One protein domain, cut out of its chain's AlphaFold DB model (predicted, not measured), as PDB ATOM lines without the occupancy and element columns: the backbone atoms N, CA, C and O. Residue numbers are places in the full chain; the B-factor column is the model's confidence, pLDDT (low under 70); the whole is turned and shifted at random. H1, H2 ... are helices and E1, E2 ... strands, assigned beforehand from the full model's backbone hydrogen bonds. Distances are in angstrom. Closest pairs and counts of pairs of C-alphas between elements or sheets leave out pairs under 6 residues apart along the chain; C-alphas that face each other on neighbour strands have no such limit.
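Overview. This is residues 18 to 35, 283 to 299 and 318 to 362 of the 414 residues of an uncharacterized protein of Coniochaeta ligniaria NRRL 30616 (UniProt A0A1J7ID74). A small sheet, E1 E4 E5, stands next to a strand pair, E2 E3; H2 runs on from E3 and packs on edge strand E5, while H3 packs on E3. Residues 357 to 362 stick out as a tail. The printed part has 80 residues, ordered E1 H1 E2 E3 H2 H3 E4 E5; both sheets are antiparallel and the class is mixed. It is compact, with a radius of gyration of the C-alphas of 12.6 A and spans of 37 by 25 by 22 A.

Arrangement. Start at E1, residues 23 to 25; its antiparallel neighbour is E4, residues 338 to 342, with N 23 and O 340 3.0 A apart. E4 forms a hairpin with E5, residues 348 to 352, where N 339 and O 351 are 2.8 A apart. H1, residues 28 to 31, only grazes this sheet with residues 30 to 31. Next, E2, residues 32 to 34, is antiparallel to E3, residues 284 to 286; N 33 and O 285 are 3.1 A apart. H2, residues 287 to 297, is on the first sheet, making two layers, a helix on one face of a sheet; its height over the sheet is 4.3 A, only just above the sheet's level. Its closest C-alphas to E5 are Ala 288 and Tyr 350, 4.4 A. H3, residues 325 to 335, is apart from H2. In H3 every O i to N i+4 pair is within hydrogen-bond range, in H2 6 of 7; H1 is too short for one.

Along the chain. Find C-alpha 23 at (224.649, 256.066, 259.897). H2 spans 15.7 A, H3 15.3 A; E5 runs 13.9 A to C-alpha 352 at (229.460, 266.542, 260.429).

Size, cuts and confidence. Residues 36 to 282 and 300 to 317 are cut out, with C-alpha gaps of 8.2 A and 14.9 A. Mean pLDDT of the printed part is 70.5; 29 residues are under 70, among them 291 to 299.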
ATOM      1  N   SER A  18     217.420 264.804 257.729       50.69
ATOM      2  CA  SER A  18     217.801 265.045 259.097       50.69
ATOM      3  C   SER A  18     219.020 264.164 259.342       50.69
ATOM      4  O   SER A  18     219.052 262.998 258.953       50.69
ATOM      5  N   VAL A  19     220.050 264.702 259.992       56.75
ATOM      6  CA  VAL A  19     221.231 263.907 260.375       56.75
ATOM      7  C   VAL A  19     220.824 262.666 261.200       56.75
ATOM      8  O   VAL A  19     221.585 261.707 261.273       56.75
ATOM      9  N   ARG A  20     219.600 262.643 261.757       57.84
ATOM     10  CA  ARG A  20     219.031 261.517 262.510       57.84
ATOM     11  C   ARG A  20     218.874 260.238 261.684       57.84
ATOM     12  O   ARG A  20     218.892 259.170 262.282       57.84
ATOM     13  N   ASP A  21     218.780 260.339 260.359       74.00
ATOM     14  CA  ASP A  21     218.650 259.181 259.463       74.00
ATOM     15  C   ASP A  21     220.013 258.701 258.921       74.00
ATOM     16  O   ASP A  21     220.101 257.734 258.163       74.00
ATOM     17  N   GLY A  22     221.098 259.382 259.304       82.19
ATOM     18  CA  GLY A  22     222.458 259.023 258.930       82.19
ATOM     19  C   GLY A  22     223.029 257.893 259.775       82.19
ATOM     20  O   GLY A  22     222.839 257.835 260.988       82.19
ATOM     21  N   THR A  23     223.822 257.022 259.152       90.31
ATOM     22  CA  THR A  23     224.649 256.066 259.897       90.31
ATOM     23  C   THR A  23     225.880 256.791 260.429       90.31
ATOM     24  O   THR A  23     226.617 257.411 259.659       90.31
ATOM     25  N   LEU A  24     226.104 256.736 261.744       91.31
ATOM     26  CA  LEU A  24     227.331 257.248 262.352       91.31
ATOM     27  C   LEU A  24     228.534 256.492 261.776       91.31
ATOM     28  O   LEU A  24     228.602 255.269 261.874       91.31
ATOM     29  N   VAL A  25     229.488 257.226 261.210       89.56
ATOM     30  CA  VAL A  25     230.731 256.655 260.697       89.56
ATOM     31  C   VAL A  25     231.732 256.565 261.839       89.56
ATOM     32  O   VAL A  25     232.175 257.584 262.370       89.56
ATOM     33  N   THR A  26     232.088 255.343 262.223       88.12
ATOM     34  CA  THR A  26     233.096 255.072 263.260       88.12
ATOM     35  C   THR A  26     234.428 254.605 262.684       88.12
ATOM     36  O   THR A  26     235.445 254.697 263.367       88.12
ATOM     37  N   ASP A  27     234.432 254.108 261.445       89.06
ATOM     38  CA  ASP A  27     235.641 253.632 260.777       89.06
ATOM     39  C   ASP A  27     236.459 254.788 260.181       89.06
ATOM     40  O   ASP A  27     235.941 255.619 259.430       89.06
ATOM     41  N   PHE A  28     237.757 254.805 260.501       82.81
ATOM     42  CA  PHE A  28     238.719 255.806 260.042       82.81
ATOM     43  C   PHE A  28     238.821 255.862 258.523       82.81
ATOM     44  O   PHE A  28     238.836 256.949 257.937       82.81
ATOM     45  N   ASP A  29     238.866 254.707 257.872       83.00
ATOM     46  CA  ASP A  29     239.035 254.644 256.421       83.00
ATOM     47  C   ASP A  29     237.726 254.965 255.669       83.00
ATOM     48  O   ASP A  29     237.755 255.388 254.507       83.00
ATOM     49  N   GLU A  30     236.574 254.855 256.340       83.44
ATOM     50  CA  GLU A  30     235.282 255.305 255.820       83.44
ATOM     51  C   GLU A  30     235.107 256.825 255.936       83.44
ATOM     52  O   GLU A  30     234.672 257.450 254.969       83.44
ATOM     53  N   TYR A  31     235.457 257.464 257.061       80.75
ATOM     54  CA  TYR A  31     235.290 258.923 257.192       80.75
ATOM     55  C   TYR A  31     236.398 259.726 256.517       80.75
ATOM     56  O   TYR A  31     236.188 260.883 256.122       80.75
ATOM     57  N   THR A  32     237.576 259.125 256.371       78.94
ATOM     58  CA  THR A  32     238.636 259.694 255.555       78.94
ATOM     59  C   THR A  32     238.558 259.163 254.138       78.94
ATOM     60  O   THR A  32     237.939 258.145 253.839       78.94
ATOM     61  N   PHE A  33     239.183 259.863 253.211       72.25
ATOM     62  CA  PHE A  33     239.705 259.179 252.045       72.25
ATOM     63  C   PHE A  33     241.146 259.596 251.866       72.25
ATOM     64  O   PHE A  33     241.491 260.781 251.907       72.25
ATOM     65  N   ARG A  34     241.983 258.588 251.655       60.19
ATOM     66  CA  ARG A  34     243.279 258.766 251.024       60.19
ATOM     67  C   ARG A  34     242.946 259.173 249.601       60.19
ATOM     68  O   ARG A  34     242.346 258.399 248.863       60.19
ATOM     69  N   ALA A  35     243.191 260.423 249.238       47.28
ATOM     70  CA  ALA A  35     243.076 260.809 247.845       47.28
ATOM     71  C   ALA A  35     244.376 260.373 247.163       47.28
ATOM     72  O   ALA A  35     245.396 261.025 247.397       47.28
ATOM     73  N   GLY A 283     248.424 261.844 253.656       68.31
ATOM     74  CA  GLY A 283     247.576 262.813 254.354       68.31
ATOM     75  C   GLY A 283     246.084 262.519 254.156       68.31
ATOM     76  O   GLY A 283     245.642 262.154 253.064       68.31
ATOM     77  N   PHE A 284     245.283 262.724 255.201       74.44
ATOM     78  CA  PHE A 284     243.863 262.380 255.207       74.44
ATOM     79  C   PHE A 284     242.976 263.572 254.863       74.44
ATOM     80  O   PHE A 284     243.164 264.674 255.377       74.44
ATOM     81  N   LEU A 285     241.963 263.340 254.029       78.25
ATOM     82  CA  LEU A 285     240.850 264.267 253.834       78.25
ATOM     83  C   LEU A 285     239.638 263.842 254.637       78.25
ATOM     84  O   LEU A 285     239.281 262.668 254.618       78.25
ATOM     85  N   CYS A 286     238.934 264.808 255.219       83.56
ATOM     86  CA  CYS A 286     237.598 264.563 255.738       83.56
ATOM     87  C   CYS A 286     236.610 264.497 254.562       83.56
ATOM     88  O   CYS A 286     236.475 265.471 253.813       83.56
ATOM     89  N   ARG A 287     235.895 263.373 254.395       84.31
ATOM     90  CA  ARG A 287     234.902 263.208 253.314       84.31
ATOM     91  C   ARG A 287     233.784 264.242 253.367       84.31
ATOM     92  O   ARG A 287     233.374 264.727 252.316       84.31
ATOM     93  N   ALA A 288     233.319 264.603 254.567       83.19
ATOM     94  CA  ALA A 288     232.274 265.611 254.734       83.19
ATOM     95  C   ALA A 288     232.740 266.986 254.233       83.19
ATOM     96  O   ALA A 288     232.069 267.595 253.401       83.19
ATOM     97  N   CYS A 289     233.929 267.430 254.650       77.81
ATOM     98  CA  CYS A 289     234.497 268.703 254.202       77.81
ATOM     99  C   CYS A 289     234.792 268.715 252.696       77.81
ATOM    100  O   CYS A 289     234.529 269.708 252.023       77.81
ATOM    101  N   ALA A 290     235.305 267.610 252.150       73.75
ATOM    102  CA  ALA A 290     235.612 267.512 250.727       73.75
ATOM    103  C   ALA A 290     234.354 267.535 249.846       73.75
ATOM    104  O   ALA A 290     234.379 268.136 248.774       73.75
ATOM    105  N   HIS A 291     233.261 266.892 250.275       67.00
ATOM    106  CA  HIS A 291     231.979 266.978 249.573       67.00
ATOM    107  C   HIS A 291     231.399 268.389 249.639       67.00
ATOM    108  O   HIS A 291     231.003 268.926 248.612       67.00
ATOM    109  N   GLN A 292     231.415 269.015 250.815       62.62
ATOM    110  CA  GLN A 292     230.834 270.344 250.988       62.62
ATOM    111  C   GLN A 292     231.601 271.420 250.217       62.62
ATOM    112  O   GLN A 292     230.985 272.280 249.601       62.62
ATOM    113  N   GLY A 293     232.934 271.361 250.171       52.00
ATOM    114  CA  GLY A 293     233.695 272.344 249.407       52.00
ATOM    115  C   GLY A 293     233.567 272.207 247.883       52.00
ATOM    116  O   GLY A 293     233.802 273.190 247.189       52.00
ATOM    117  N   ARG A 294     233.123 271.057 247.344       44.38
ATOM    118  CA  ARG A 294     232.735 270.967 245.920       44.38
ATOM    119  C   ARG A 294     231.490 271.799 245.624       44.38
ATOM    120  O   ARG A 294     231.477 272.494 244.613       44.38
ATOM    121  N   ASP A 295     230.510 271.777 246.526       43.38
ATOM    122  CA  ASP A 295     229.265 272.545 246.390       43.38
ATOM    123  C   ASP A 295     229.503 274.067 246.462       43.38
ATOM    124  O   ASP A 295     228.716 274.834 245.909       43.38
ATOM    125  N   PHE A 296     230.589 274.511 247.110       38.91
ATOM    126  CA  PHE A 296     231.010 275.919 247.118       38.91
ATOM    127  C   PHE A 296     231.751 276.334 245.841       38.91
ATOM    128  O   PHE A 296     231.611 277.468 245.408       38.91
ATOM    129  N   THR A 297     232.528 275.441 245.218       36.69
ATOM    130  CA  THR A 297     233.280 275.768 243.987       36.69
ATOM    131  C   THR A 297     232.430 275.787 242.715       36.69
ATOM    132  O   THR A 297     232.863 276.330 241.705       36.69
ATOM    133  N   THR A 298     231.242 275.178 242.739       38.81
ATOM    134  CA  THR A 298     230.311 275.141 241.598       38.81
ATOM    135  C   THR A 298     229.206 276.195 241.685       38.81
ATOM    136  O   THR A 298     228.455 276.359 240.724       38.81
ATOM    137  N   ARG A 299     229.105 276.918 242.809       38.16
ATOM    138  CA  ARG A 299     228.168 278.029 243.003       38.16
ATOM    139  C   ARG A 299     228.898 279.363 242.917       38.16
ATOM    140  O   ARG A 299     230.050 279.490 243.312       38.16
ATOM    141  N   LEU A 318     238.014 274.314 254.019       50.25
ATOM    142  CA  LEU A 318     238.746 274.322 252.753       50.25
ATOM    143  C   LEU A 318     238.782 272.853 252.279       50.25
ATOM    144  O   LEU A 318     239.401 272.032 252.967       50.25
ATOM    145  N   PRO A 319     238.111 272.478 251.169       48.78
ATOM    146  CA  PRO A 319     238.006 271.084 250.707       48.78
ATOM    147  C   PRO A 319     239.365 270.435 250.416       48.78
ATOM    148  O   PRO A 319     239.452 269.226 250.205       48.78
ATOM    149  N   SER A 320     240.426 271.239 250.391       54.12
ATOM    150  CA  SER A 320     241.813 270.834 250.239       54.12
ATOM    151  C   SER A 320     242.525 270.500 251.554       54.12
ATOM    152  O   SER A 320     243.548 269.822 251.478       54.12
ATOM    153  N   THR A 321     242.011 270.896 252.730       60.38
ATOM    154  CA  THR A 321     242.717 270.730 254.019       60.38
ATOM    155  C   THR A 321     242.985 269.260 254.295       60.38
ATOM    156  O   THR A 321     242.060 268.476 254.516       60.38
ATOM    157  N   ARG A 322     244.264 268.888 254.262       66.69
ATOM    158  CA  ARG A 322     244.745 267.560 254.631       66.69
ATOM    159  C   ARG A 322     245.153 267.572 256.094       66.69
ATOM    160  O   ARG A 322     245.732 268.543 256.574       66.69
ATOM    161  N   TYR A 323     244.898 266.467 256.772       69.75
ATOM    162  CA  TYR A 323     245.266 266.278 258.163       69.75
ATOM    163  C   TYR A 323     246.225 265.095 258.289       69.75
ATOM    164  O   TYR A 323     246.087 264.095 257.579       69.75
ATOM    165  N   THR A 324     247.163 265.175 259.233       72.25
ATOM    166  CA  THR A 324     247.796 263.963 259.777       72.25
ATOM    167  C   THR A 324     246.727 263.109 260.461       72.25
ATOM    168  O   THR A 324     245.615 263.582 260.715       72.25
ATOM    169  N   ARG A 325     247.027 261.856 260.818       75.81
ATOM    170  CA  ARG A 325     246.068 261.036 261.582       75.81
ATOM    171  C   ARG A 325     245.631 261.732 262.882       75.81
ATOM    172  O   ARG A 325     244.438 261.791 263.168       75.81
ATOM    173  N   ALA A 326     246.580 262.309 263.621       75.50
ATOM    174  CA  ALA A 326     246.303 263.076 264.838       75.50
ATOM    175  C   ALA A 326     245.518 264.368 264.547       75.50
ATOM    176  O   ALA A 326     244.544 264.666 265.234       75.50
ATOM    177  N   GLY A 327     245.882 265.098 263.487       76.31
ATOM    178  CA  GLY A 327     245.147 266.286 263.052       76.31
ATOM    179  C   GLY A 327     243.708 265.972 262.639       76.31
ATOM    180  O   GLY A 327     242.816 266.772 262.893       76.31
ATOM    181  N   MET A 328     243.461 264.797 262.050       81.25
ATOM    182  CA  MET A 328     242.125 264.357 261.647       81.25
ATOM    183  C   MET A 328     241.268 264.038 262.871       81.25
ATOM    184  O   MET A 328     240.094 264.396 262.912       81.25
ATOM    185  N   ALA A 329     241.855 263.399 263.885       81.31
ATOM    186  CA  ALA A 329     241.173 263.167 265.153       81.31
ATOM    187  C   ALA A 329     240.779 264.496 265.820       81.31
ATOM    188  O   ALA A 329     239.615 264.672 266.175       81.31
ATOM    189  N   ALA A 330     241.709 265.459 265.888       77.81
ATOM    190  CA  ALA A 330     241.439 266.799 266.412       77.81
ATOM    191  C   ALA A 330     240.362 267.542 265.596       77.81
ATOM    192  O   ALA A 330     239.464 268.162 266.165       77.81
ATOM    193  N   HIS A 331     240.396 267.427 264.262       81.94
ATOM    194  CA  HIS A 331     239.354 267.953 263.374       81.94
ATOM    195  C   HIS A 331     237.979 267.364 263.708       81.94
ATOM    196  O   HIS A 331     237.002 268.092 263.844       81.94
ATOM    197  N   ILE A 332     237.866 266.050 263.891       83.50
ATOM    198  CA  ILE A 332     236.583 265.412 264.228       83.50
ATOM    199  C   ILE A 332     236.093 265.838 265.612       83.50
ATOM    200  O   ILE A 332     234.906 266.101 265.782       83.50
ATOM    201  N   GLU A 333     236.985 265.953 266.589       82.25
ATOM    202  CA  GLU A 333     236.639 266.437 267.925       82.25
ATOM    203  C   GLU A 333     236.084 267.872 267.877       82.25
ATOM    204  O   GLU A 333     235.021 268.173 268.435       82.25
ATOM    205  N   GLN A 334     236.747 268.749 267.125       79.56
ATOM    206  CA  GLN A 334     236.324 270.132 266.942       79.56
ATOM    207  C   GLN A 334     234.980 270.223 266.195       79.56
ATOM    208  O   GLN A 334     234.049 270.895 266.659       79.56
ATOM    209  N   HIS A 335     234.854 269.528 265.063       78.06
ATOM    210  CA  HIS A 335     233.741 269.661 264.117       78.06
ATOM    211  C   HIS A 335     232.565 268.706 264.388       78.06
ATOM    212  O   HIS A 335     231.497 268.851 263.798       78.06
ATOM    213  N   GLY A 336     232.714 267.770 265.322       85.00
ATOM    214  CA  GLY A 336     231.707 266.771 265.656       85.00
ATOM    215  C   GLY A 336     231.784 265.516 264.786       85.00
ATOM    216  O   GLY A 336     232.469 265.464 263.756       85.00
ATOM    217  N   ARG A 337     231.048 264.487 265.219       88.38
ATOM    218  CA  ARG A 337     231.034 263.156 264.596       88.38
ATOM    219  C   ARG A 337     230.572 263.206 263.142       88.38
ATOM    220  O   ARG A 337     229.878 264.130 262.742       88.38
ATOM    221  N   LEU A 338     230.954 262.217 262.343       87.12
ATOM    222  CA  LEU A 338     230.650 262.189 260.916       87.12
ATOM    223  C   LEU A 338     229.541 261.176 260.621       87.12
ATOM    224  O   LEU A 338     229.551 260.066 261.143       87.12
ATOM    225  N   PHE A 339     228.587 261.557 259.781       88.88
ATOM    226  CA  PHE A 339     227.447 260.737 259.391       88.88
ATOM    227  C   PHE A 339     227.496 260.443 257.898       88.88
ATOM    228  O   PHE A 339     227.748 261.341 257.089       88.88
ATOM    229  N   ARG A 340     227.220 259.189 257.541       90.62
ATOM    230  CA  ARG A 340     226.984 258.723 256.179       90.62
ATOM    231  C   ARG A 340     225.489 258.820 255.890       90.62
ATOM    232  O   ARG A 340     224.676 258.173 256.545       90.62
ATOM    233  N   LEU A 341     225.141 259.643 254.910       88.25
ATOM    234  CA  LEU A 341     223.775 259.914 254.477       88.25
ATOM    235  C   LEU A 341     223.557 259.245 253.119       88.25
ATOM    236  O   LEU A 341     224.212 259.615 252.146       88.25
ATOM    237  N   THR A 342     222.650 258.276 253.042       87.31
ATOM    238  CA  THR A 342     222.246 257.671 251.764       87.31
ATOM    239  C   THR A 342     221.044 258.440 251.229       87.31
ATOM    240  O   THR A 342     220.027 258.546 251.908       87.31
ATOM    241  N   GLN A 343     221.171 259.028 250.043       83.12
ATOM    242  CA  GLN A 343     220.095 259.761 249.381       83.12
ATOM    243  C   GLN A 343     219.087 258.792 248.741       83.12
ATOM    244  O   GLN A 343     219.368 257.605 248.571       83.12
ATOM    245  N   ALA A 344     217.916 259.305 248.350       82.25
ATOM    246  CA  ALA A 344     216.862 258.505 247.720       82.25
ATOM    247  C   ALA A 344     217.298 257.844 246.395       82.25
ATOM    248  O   ALA A 344     216.802 256.775 246.051       82.25
ATOM    249  N   ASP A 345     218.248 258.448 245.676       80.62
ATOM    250  CA  ASP A 345     218.844 257.899 244.450       80.62
ATOM    251  C   ASP A 345     219.953 256.858 244.717       80.62
ATOM    252  O   ASP A 345     220.604 256.381 243.789       80.62
ATOM    253  N   GLY A 346     220.189 256.506 245.986       84.75
ATOM    254  CA  GLY A 346     221.244 255.592 246.419       84.75
ATOM    255  C   GLY A 346     222.636 256.224 246.501       84.75
ATOM    256  O   GLY A 346     223.580 255.551 246.924       84.75
ATOM    257  N   SER A 347     222.798 257.500 246.137       82.38
ATOM    258  CA  SER A 347     224.071 258.203 246.293       82.38
ATOM    259  C   SER A 347     224.390 258.455 247.769       82.38
ATOM    260  O   SER A 347     223.513 258.511 248.629       82.38
ATOM    261  N   VAL A 348     225.679 258.578 248.090       83.62
ATOM    262  CA  VAL A 348     226.151 258.713 249.473       83.62
ATOM    263  C   VAL A 348     226.770 260.088 249.688       83.62
ATOM    264  O   VAL A 348     227.698 260.481 248.980       83.62
ATOM    265  N   ARG A 349     226.314 260.791 250.725       85.06
ATOM    266  CA  ARG A 349     226.906 262.032 251.231       85.06
ATOM    267  C   ARG A 349     227.457 261.836 252.637       85.06
ATOM    268  O   ARG A 349     227.071 260.919 253.350       85.06
ATOM    269  N   TYR A 350     228.363 262.724 253.029       87.31
ATOM    270  CA  TYR A 350     228.959 262.729 254.360       87.31
ATOM    271  C   TYR A 350     228.753 264.107 254.984       87.31
ATOM    272  O   TYR A 350     228.896 265.114 254.290       87.31
ATOM    273  N   ALA A 351     228.417 264.156 256.270       86.25
ATOM    274  CA  ALA A 351     228.173 265.400 256.999       86.25
ATOM    275  C   ALA A 351     228.696 265.314 258.439       86.25
ATOM    276  O   ALA A 351     228.699 264.238 259.028       86.25
ATOM    277  N   HIS A 352     229.121 266.443 259.006       86.38
ATOM    278  CA  HIS A 352     229.460 266.542 260.429       86.38
ATOM    279  C   HIS A 352     228.206 266.748 261.305       86.38
ATOM    280  O   HIS A 352     227.219 267.329 260.858       86.38
ATOM    281  N   GLU A 353     228.274 266.295 262.562       81.31
ATOM    282  CA  GLU A 353     227.241 266.395 263.607       81.31
ATOM    283  C   GLU A 353     226.909 267.843 263.937       81.31
ATOM    284  O   GLU A 353     225.739 268.206 264.051       81.31
ATOM    285  N   LYS A 354     227.944 268.679 264.084       73.25
ATOM    286  CA  LYS A 354     227.758 270.118 264.208       73.25
ATOM    287  C   LYS A 354     227.550 270.633 262.784       73.25
ATOM    288  O   LYS A 354     228.500 270.587 261.996       73.25
ATOM    289  N   PRO A 355     226.334 271.076 262.408       55.47
ATOM    290  CA  PRO A 355     226.140 271.654 261.091       55.47
ATOM    291  C   PRO A 355     227.112 272.823 260.929       55.47
ATOM    292  O   PRO A 355     227.311 273.601 261.866       55.47
ATOM    293  N   MET A 356     227.693 272.965 259.733       51.03
ATOM    294  CA  MET A 356     228.249 274.256 259.340       51.03
ATOM    295  C   MET A 356     227.161 275.293 259.606       51.03
ATOM    296  O   MET A 356     226.036 275.124 259.129       51.03
ATOM    297  N   LEU A 357     227.460 276.321 260.401       44.22
ATOM    298  CA  LEU A 357     226.567 277.463 260.560       44.22
ATOM    299  C   LEU A 357     226.162 277.927 259.157       44.22
ATOM    300  O   LEU A 357     226.999 278.389 258.384       44.22
ATOM    301  N   LYS A 358     224.887 277.715 258.812       41.81
ATOM    302  CA  LYS A 358     224.297 278.074 257.523       41.81
ATOM    303  C   LYS A 358     224.399 279.589 257.345       41.81
ATOM    304  O   LYS A 358     223.517 280.316 257.787       41.81
ATOM    305  N   TRP A 359     225.433 280.062 256.664       39.22
ATOM    306  CA  TRP A 359     225.420 281.380 256.037       39.22
ATOM    307  C   TRP A 359     224.744 281.240 254.669       39.22
ATOM    308  O   TRP A 359     225.408 281.119 253.649       39.22
ATOM    309  N   TYR A 360     223.408 281.180 254.655       37.72
ATOM    310  CA  TYR A 360     222.621 281.280 253.422       37.72
ATOM    311  C   TYR A 360     222.001 282.677 253.328       37.72
ATOM    312  O   TYR A 360     221.066 282.996 254.062       37.72
ATOM    313  N   GLY A 361     222.508 283.487 252.397       31.77
ATOM    314  CA  GLY A 361     221.729 284.543 251.751       31.77
ATOM    315  C   GLY A 361     220.790 283.923 250.707       31.77
ATOM    316  O   GLY A 361     221.092 282.888 250.127       31.77
ATOM    317  N   TRP A 362     219.620 284.526 250.521       30.83
ATOM    318  CA  TRP A 362     218.396 283.917 249.983       30.83
ATOM    319  C   TRP A 362     218.269 283.725 248.458       30.83
ATOM    320  O   TRP A 362     217.173 283.427 248.000       30.83
TER     321      TRP A 362